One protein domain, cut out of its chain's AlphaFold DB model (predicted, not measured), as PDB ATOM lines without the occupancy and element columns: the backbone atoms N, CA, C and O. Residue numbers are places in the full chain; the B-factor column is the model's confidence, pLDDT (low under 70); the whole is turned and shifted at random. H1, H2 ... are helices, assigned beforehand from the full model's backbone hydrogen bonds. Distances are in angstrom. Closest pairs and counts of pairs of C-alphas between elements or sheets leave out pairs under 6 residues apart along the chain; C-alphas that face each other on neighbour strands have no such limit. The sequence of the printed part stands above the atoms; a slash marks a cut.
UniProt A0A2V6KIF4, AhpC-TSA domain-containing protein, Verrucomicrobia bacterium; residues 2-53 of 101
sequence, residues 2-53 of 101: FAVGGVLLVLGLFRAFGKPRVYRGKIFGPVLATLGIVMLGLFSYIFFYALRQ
ATOM      1  N   PHE A   2     108.496 108.336 146.203       52.03
ATOM      2  CA  PHE A   2     109.132 109.669 146.231       52.03
ATOM      3  C   PHE A   2     109.475 110.208 147.634       52.03
ATOM      4  O   PHE A   2     110.541 110.785 147.819       52.03
ATOM      5  N   ALA A   3     108.628 109.955 148.639       59.81
ATOM      6  CA  ALA A   3     108.881 110.389 150.019       59.81
ATOM      7  C   ALA A   3     110.140 109.743 150.627       59.81
ATOM      8  O   ALA A   3     110.932 110.404 151.290       59.81
ATOM      9  N   VAL A   4     110.365 108.459 150.333       65.81
ATOM     10  CA  VAL A   4     111.554 107.718 150.780       65.81
ATOM     11  C   VAL A   4     112.816 108.287 150.128       65.81
ATOM     12  O   VAL A   4     113.826 108.467 150.803       65.81
ATOM     13  N   GLY A   5     112.737 108.651 148.842       65.19
ATOM     14  CA  GLY A   5     113.827 109.318 148.129       65.19
ATOM     15  C   GLY A   5     114.209 110.660 148.756       65.19
ATOM     16  O   GLY A   5     115.390 110.907 148.980       65.19
ATOM     17  N   GLY A   6     113.222 111.488 149.118       68.50
ATOM     18  CA  GLY A   6     113.458 112.770 149.791       68.50
ATOM     19  C   GLY A   6     114.144 112.620 151.152       68.50
ATOM     20  O   GLY A   6     115.117 113.318 151.432       68.50
ATOM     21  N   VAL A   7     113.700 111.658 151.970       73.00
ATOM     22  CA  VAL A   7     114.298 111.382 153.290       73.00
ATOM     23  C   VAL A   7     115.746 110.900 153.159       73.00
ATOM     24  O   VAL A   7     116.623 111.387 153.873       73.00
ATOM     25  N   LEU A   8     116.028 109.998 152.215       67.88
ATOM     26  CA  LEU A   8     117.392 109.522 151.956       67.88
ATOM     27  C   LEU A   8     118.317 110.644 151.464       67.88
ATOM     28  O   LEU A   8     119.492 110.664 151.830       67.88
ATOM     29  N   LEU A   9     117.793 111.601 150.695       65.50
ATOM     30  CA  LEU A   9     118.547 112.759 150.210       65.50
ATOM     31  C   LEU A   9     118.943 113.702 151.348       65.50
ATOM     32  O   LEU A   9     120.106 114.091 151.461       65.50
ATOM     33  N   VAL A  10     117.989 114.019 152.224       70.31
ATOM     34  CA  VAL A  10     118.217 114.861 153.404       70.31
ATOM     35  C   VAL A  10     119.233 114.201 154.340       70.31
ATOM     36  O   VAL A  10     120.204 114.840 154.745       70.31
ATOM     37  N   LEU A  11     119.085 112.900 154.611       68.88
ATOM     38  CA  LEU A  11     120.042 112.133 155.416       68.88
ATOM     39  C   LEU A  11     121.431 112.059 154.763       68.88
ATOM     40  O   LEU A  11     122.443 112.153 155.461       68.88
ATOM     41  N   GLY A  12     121.495 111.933 153.435       64.50
ATOM     42  CA  GLY A  12     122.737 111.960 152.662       64.50
ATOM     43  C   GLY A  12     123.467 113.301 152.764       64.50
ATOM     44  O   GLY A  12     124.676 113.315 153.004       64.50
ATOM     45  N   LEU A  13     122.733 114.417 152.674       66.88
ATOM     46  CA  LEU A  13     123.266 115.768 152.872       66.88
ATOM     47  C   LEU A  13     123.815 115.941 154.295       66.88
ATOM     48  O   LEU A  13     124.985 116.284 154.469       66.88
ATOM     49  N   PHE A  14     123.013 115.636 155.319       66.25
ATOM     50  CA  PHE A  14     123.441 115.763 156.719       66.25
ATOM     51  C   PHE A  14     124.668 114.896 157.036       66.25
ATOM     52  O   PHE A  14     125.579 115.337 157.741       66.25
ATOM     53  N   ARG A  15     124.744 113.685 156.475       62.56
ATOM     54  CA  ARG A  15     125.895 112.788 156.648       62.56
ATOM     55  C   ARG A  15     127.150 113.293 155.930       62.56
ATOM     56  O   ARG A  15     128.240 113.155 156.485       62.56
ATOM     57  N   ALA A  16     127.015 113.875 154.737       58.28
ATOM     58  CA  ALA A  16     128.138 114.411 153.965       58.28
ATOM     59  C   ALA A  16     128.789 115.633 154.640       58.28
ATOM     60  O   ALA A  16     130.013 115.766 154.608       58.28
ATOM     61  N   PHE A  17     127.994 116.482 155.297       57.53
ATOM     62  CA  PHE A  17     128.479 117.709 155.942       57.53
ATOM     63  C   PHE A  17     128.794 117.559 157.448       57.53
ATOM     64  O   PHE A  17     129.523 118.382 157.995       57.53
ATOM     65  N   GLY A  18     128.321 116.504 158.126       59.50
ATOM     66  CA  GLY A  18     128.438 116.359 159.589       59.50
ATOM     67  C   GLY A  18     129.753 115.783 160.148       59.50
ATOM     68  O   GLY A  18     130.011 115.931 161.340       59.50
ATOM     69  N   LYS A  19     130.605 115.115 159.347       54.81
ATOM     70  CA  LYS A  19     131.882 114.522 159.829       54.81
ATOM     71  C   LYS A  19     133.068 114.764 158.875       54.81
ATOM     72  O   LYS A  19     133.564 113.822 158.253       54.81
ATOM     73  N   PRO A  20     133.597 115.999 158.800       51.69
ATOM     74  CA  PRO A  20     134.636 116.380 157.835       51.69
ATOM     75  C   PRO A  20     136.025 115.739 158.051       51.69
ATOM     76  O   PRO A  20     136.868 115.832 157.161       51.69
ATOM     77  N   ARG A  21     136.295 115.091 159.200       53.06
ATOM     78  CA  ARG A  21     137.622 114.520 159.539       53.06
ATOM     79  C   ARG A  21     137.813 113.028 159.222       53.06
ATOM     80  O   ARG A  21     138.955 112.597 159.156       53.06
ATOM     81  N   VAL A  22     136.746 112.245 159.030       56.28
ATOM     82  CA  VAL A  22     136.843 110.770 158.886       56.28
ATOM     83  C   VAL A  22     136.699 110.302 157.433       56.28
ATOM     84  O   VAL A  22     137.291 109.301 157.046       56.28
ATOM     85  N   TYR A  23     135.962 111.034 156.594       53.69
ATOM     86  CA  TYR A  23     135.718 110.638 155.206       53.69
ATOM     87  C   TYR A  23     136.594 111.431 154.235       53.69
ATOM     88  O   TYR A  23     136.304 112.569 153.869       53.69
ATOM     89  N   ARG A  24     137.648 110.781 153.741       53.62
ATOM     90  CA  ARG A  24     138.549 111.229 152.663       53.62
ATOM     91  C   ARG A  24     137.860 111.257 151.274       53.62
ATOM     92  O   ARG A  24     138.515 111.096 150.256       53.62
ATOM     93  N   GLY A  25     136.537 111.454 151.239       54.25
ATOM     94  CA  GLY A  25     135.656 111.463 150.058       54.25
ATOM     95  C   GLY A  25     134.988 112.825 149.840       54.25
ATOM     96  O   GLY A  25     133.795 112.903 149.566       54.25
ATOM     97  N   LYS A  26     135.763 113.901 150.009       56.59
ATOM     98  CA  LYS A  26     135.325 115.305 150.138       56.59
ATOM     99  C   LYS A  26     134.550 115.885 148.938       56.59
ATOM    100  O   LYS A  26     133.975 116.956 149.069       56.59
ATOM    101  N   ILE A  27     134.548 115.206 147.787       60.22
ATOM    102  CA  ILE A  27     133.999 115.723 146.519       60.22
ATOM    103  C   ILE A  27     132.942 114.777 145.936       60.22
ATOM    104  O   ILE A  27     131.876 115.218 145.526       60.22
ATOM    105  N   PHE A  28     133.186 113.465 145.958       62.03
ATOM    106  CA  PHE A  28     132.288 112.494 145.327       62.03
ATOM    107  C   PHE A  28     130.895 112.437 145.964       62.03
ATOM    108  O   PHE A  28     129.913 112.301 145.245       62.03
ATOM    109  N   GLY A  29     130.791 112.594 147.289       71.19
ATOM    110  CA  GLY A  29     129.504 112.614 147.995       71.19
ATOM    111  C   GLY A  29     128.566 113.736 147.525       71.19
ATOM    112  O   GLY A  29     127.472 113.437 147.044       71.19
ATOM    113  N   PRO A  30     128.970 115.018 147.617       73.75
ATOM    114  CA  PRO A  30     128.136 116.126 147.154       73.75
ATOM    115  C   PRO A  30     127.926 116.125 145.636       73.75
ATOM    116  O   PRO A  30     126.829 116.453 145.190       73.75
ATOM    117  N   VAL A  31     128.914 115.706 144.835       74.12
ATOM    118  CA  VAL A  31     128.751 115.594 143.375       74.12
ATOM    119  C   VAL A  31     127.678 114.564 143.020       74.12
ATOM    120  O   VAL A  31     126.765 114.870 142.254       74.12
ATOM    121  N   LEU A  32     127.732 113.369 143.614       78.00
ATOM    122  CA  LEU A  32     126.769 112.309 143.319       78.00
ATOM    123  C   LEU A  32     125.366 112.647 143.851       78.00
ATOM    124  O   LEU A  32     124.374 112.368 143.182       78.00
ATOM    125  N   ALA A  33     125.278 113.316 145.007       78.81
ATOM    126  CA  ALA A  33     124.013 113.827 145.539       78.81
ATOM    127  C   ALA A  33     123.392 114.896 144.623       78.81
ATOM    128  O   ALA A  33     122.197 114.844 144.334       78.81
ATOM    129  N   THR A  34     124.204 115.830 144.120       78.56
ATOM    130  CA  THR A  34     123.751 116.882 143.198       78.56
ATOM    131  C   THR A  34     123.269 116.280 141.881       78.56
ATOM    132  O   THR A  34     122.180 116.615 141.417       78.56
ATOM    133  N   LEU A  35     124.023 115.332 141.312       82.06
ATOM    134  CA  LEU A  35     123.621 114.612 140.102       82.06
ATOM    135  C   LEU A  35     122.289 113.874 140.305       82.06
ATOM    136  O   LEU A  35     121.405 113.965 139.457       82.06
ATOM    137  N   GLY A  36     122.109 113.210 141.451       81.62
ATOM    138  CA  GLY A  36     120.855 112.536 141.797       81.62
ATOM    139  C   GLY A  36     119.656 113.487 141.870       81.62
ATOM    140  O   GLY A  36     118.600 113.178 141.316       81.62
ATOM    141  N   ILE A  37     119.822 114.664 142.489       84.19
ATOM    142  CA  ILE A  37     118.778 115.705 142.533       84.19
ATOM    143  C   ILE A  37     118.417 116.163 141.118       84.19
ATOM    144  O   ILE A  37     117.236 116.243 140.783       84.19
ATOM    145  N   VAL A  38     119.421 116.441 140.281       84.50
ATOM    146  CA  VAL A  38     119.208 116.909 138.905       84.50
ATOM    147  C   VAL A  38     118.474 115.859 138.076       84.50
ATOM    148  O   VAL A  38     117.495 116.187 137.409       84.50
ATOM    149  N   MET A  39     118.889 114.591 138.149       85.00
ATOM    150  CA  MET A  39     118.226 113.502 137.425       85.00
ATOM    151  C   MET A  39     116.774 113.320 137.874       85.00
ATOM    152  O   MET A  39     115.891 113.166 137.032       85.00
ATOM    153  N   LEU A  40     116.510 113.384 139.183       90.25
ATOM    154  CA  LEU A  40     115.153 113.291 139.718       90.25
ATOM    155  C   LEU A  40     114.287 114.480 139.273       90.25
ATOM    156  O   LEU A  40     113.160 114.279 138.827       90.25
ATOM    157  N   GLY A  41     114.826 115.700 139.327       88.44
ATOM    158  CA  GLY A  41     114.143 116.905 138.858       88.44
ATOM    159  C   GLY A  41     113.814 116.852 137.365       88.44
ATOM    160  O   GLY A  41     112.676 117.122 136.982       88.44
ATOM    161  N   LEU A  42     114.770 116.437 136.526       88.56
ATOM    162  CA  LEU A  42     114.564 116.268 135.083       88.56
ATOM    163  C   LEU A  42     113.538 115.181 134.772       88.56
ATOM    164  O   LEU A  42     112.655 115.403 133.948       88.56
ATOM    165  N   PHE A  43     113.612 114.033 135.447       91.19
ATOM    166  CA  PHE A  43     112.622 112.968 135.296       91.19
ATOM    167  C   PHE A  43     111.214 113.479 135.629       91.19
ATOM    168  O   PHE A  43     110.287 113.314 134.835       91.19
ATOM    169  N   SER A  44     111.061 114.165 136.765       93.06
ATOM    170  CA  SER A  44     109.783 114.754 137.158       93.06
ATOM    171  C   SER A  44     109.292 115.792 136.145       93.06
ATOM    172  O   SER A  44     108.138 115.743 135.723       93.06
ATOM    173  N   TYR A  45     110.161 116.697 135.701       90.69
ATOM    174  CA  TYR A  45     109.810 117.733 134.733       90.69
ATOM    175  C   TYR A  45     109.392 117.148 133.377       90.69
ATOM    176  O   TYR A  45     108.341 117.499 132.845       90.69
ATOM    177  N   ILE A  46     110.169 116.220 132.818       91.75
ATOM    178  CA  ILE A  46     109.901 115.668 131.487       91.75
ATOM    179  C   ILE A  46     108.593 114.876 131.488       91.75
ATOM    180  O   ILE A  46     107.708 115.143 130.677       91.75
ATOM    181  N   PHE A  47     108.438 113.924 132.408       90.31
ATOM    182  CA  PHE A  47     107.315 112.985 132.364       90.31
ATOM    183  C   PHE A  47     105.998 113.566 132.873       90.31
ATOM    184  O   PHE A  47     104.930 113.170 132.397       90.31
ATOM    185  N   PHE A  48     106.044 114.488 133.837       90.25
ATOM    186  CA  PHE A  48     104.826 115.046 134.427       90.25
ATOM    187  C   PHE A  48     104.452 116.416 133.874       90.25
ATOM    188  O   PHE A  48     103.278 116.768 133.949       90.25
ATOM    189  N   TYR A  49     105.395 117.160 133.293       91.31
ATOM    190  CA  TYR A  49     105.112 118.460 132.695       91.31
ATOM    191  C   TYR A  49     105.305 118.436 131.179       91.31
ATOM    192  O   TYR A  49     104.317 118.511 130.457       91.31
ATOM    193  N   ALA A  50     106.532 118.268 130.679       90.88
ATOM    194  CA  ALA A  50     106.838 118.452 129.256       90.88
ATOM    195  C   ALA A  50     106.039 117.512 128.334       90.88
ATOM    196  O   ALA A  50     105.412 117.968 127.383       90.88
ATOM    197  N   LEU A  51     105.988 116.214 128.652       88.62
ATOM    198  CA  LEU A  51     105.247 115.217 127.866       88.62
ATOM    199  C   LEU A  51     103.725 115.293 128.047       88.62
ATOM    200  O   LEU A  51     102.984 114.668 127.287       88.62
ATOM    201  N   ARG A  52     103.244 116.020 129.062       86.81
ATOM    202  CA  ARG A  52     101.811 116.201 129.330       86.81
ATOM    203  C   ARG A  52     101.247 117.489 128.742       86.81
ATOM    204  O   ARG A  52     100.050 117.728 128.882       86.81
ATOM    205  N   GLN A  53     102.072 118.301 128.084       85.81
ATOM    206  CA  GLN A  53     101.583 119.480 127.384       85.81
ATOM    207  C   GLN A  53     100.726 119.037 126.199       85.81
ATOM    208  O   GLN A  53     101.187 118.347 125.292       85.81
TER     209      GLN A  53
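This is residues 2 to 53 of the 101 residues of the protein "AhpC-TSA domain-containing protein" of Verrucomicrobia bacterium (UniProt A0A2V6KIF4). A long helical hairpin: H2, the longer helix, and H1 run opposite ways, close together near the loop that joins them and spread into a narrow V toward their other ends. The loop makes one end of the rod, and the last turns of H2 reach beyond H1 at the other. The printed part has 52 residues with two named helices, H1 then H2, and no named strand; the class is all helix. It is loose, with a radius of gyration of the C-alphas of 14.1 A, and spans 49 by 20 by 9 A.

H2, residues 28 to 48, touches H1, residues 2 to 18, with residues 29 to 33 alone, and H1 touches it with residues 9 to 16 alone. The closest C-alphas of the two, those of Gly 29 and Ala 16, are 6.4 A apart. Their lines stand at a shallow tilt of 22 degrees, opposite ways, and their centres are 13.2 A apart. In both helices every O i to N i+4 pair is within hydrogen-bond range.

H2 measures 29.7 A from C-alpha 28 at (132.288, 112.494, 145.327) to C-alpha 48 at (104.826, 115.046, 134.427). H1 measures 24.4 A and begins with C-alpha 2 at (109.132, 109.669, 146.231).

The C-alphas farthest apart, those of Arg 21 and Gln 53, are 48.6 A apart. The printed part has no cut, and the link from H1 to H2 is short, with 9 residues. Residues 18 to 24 and 43 to 49 stand free, of which 18 belongs to H1 and 43 to 48 to H2. The mean pLDDT of the printed part is 72.7; residues 2 to 6, 8 to 9 and 11 to 28 are under 70.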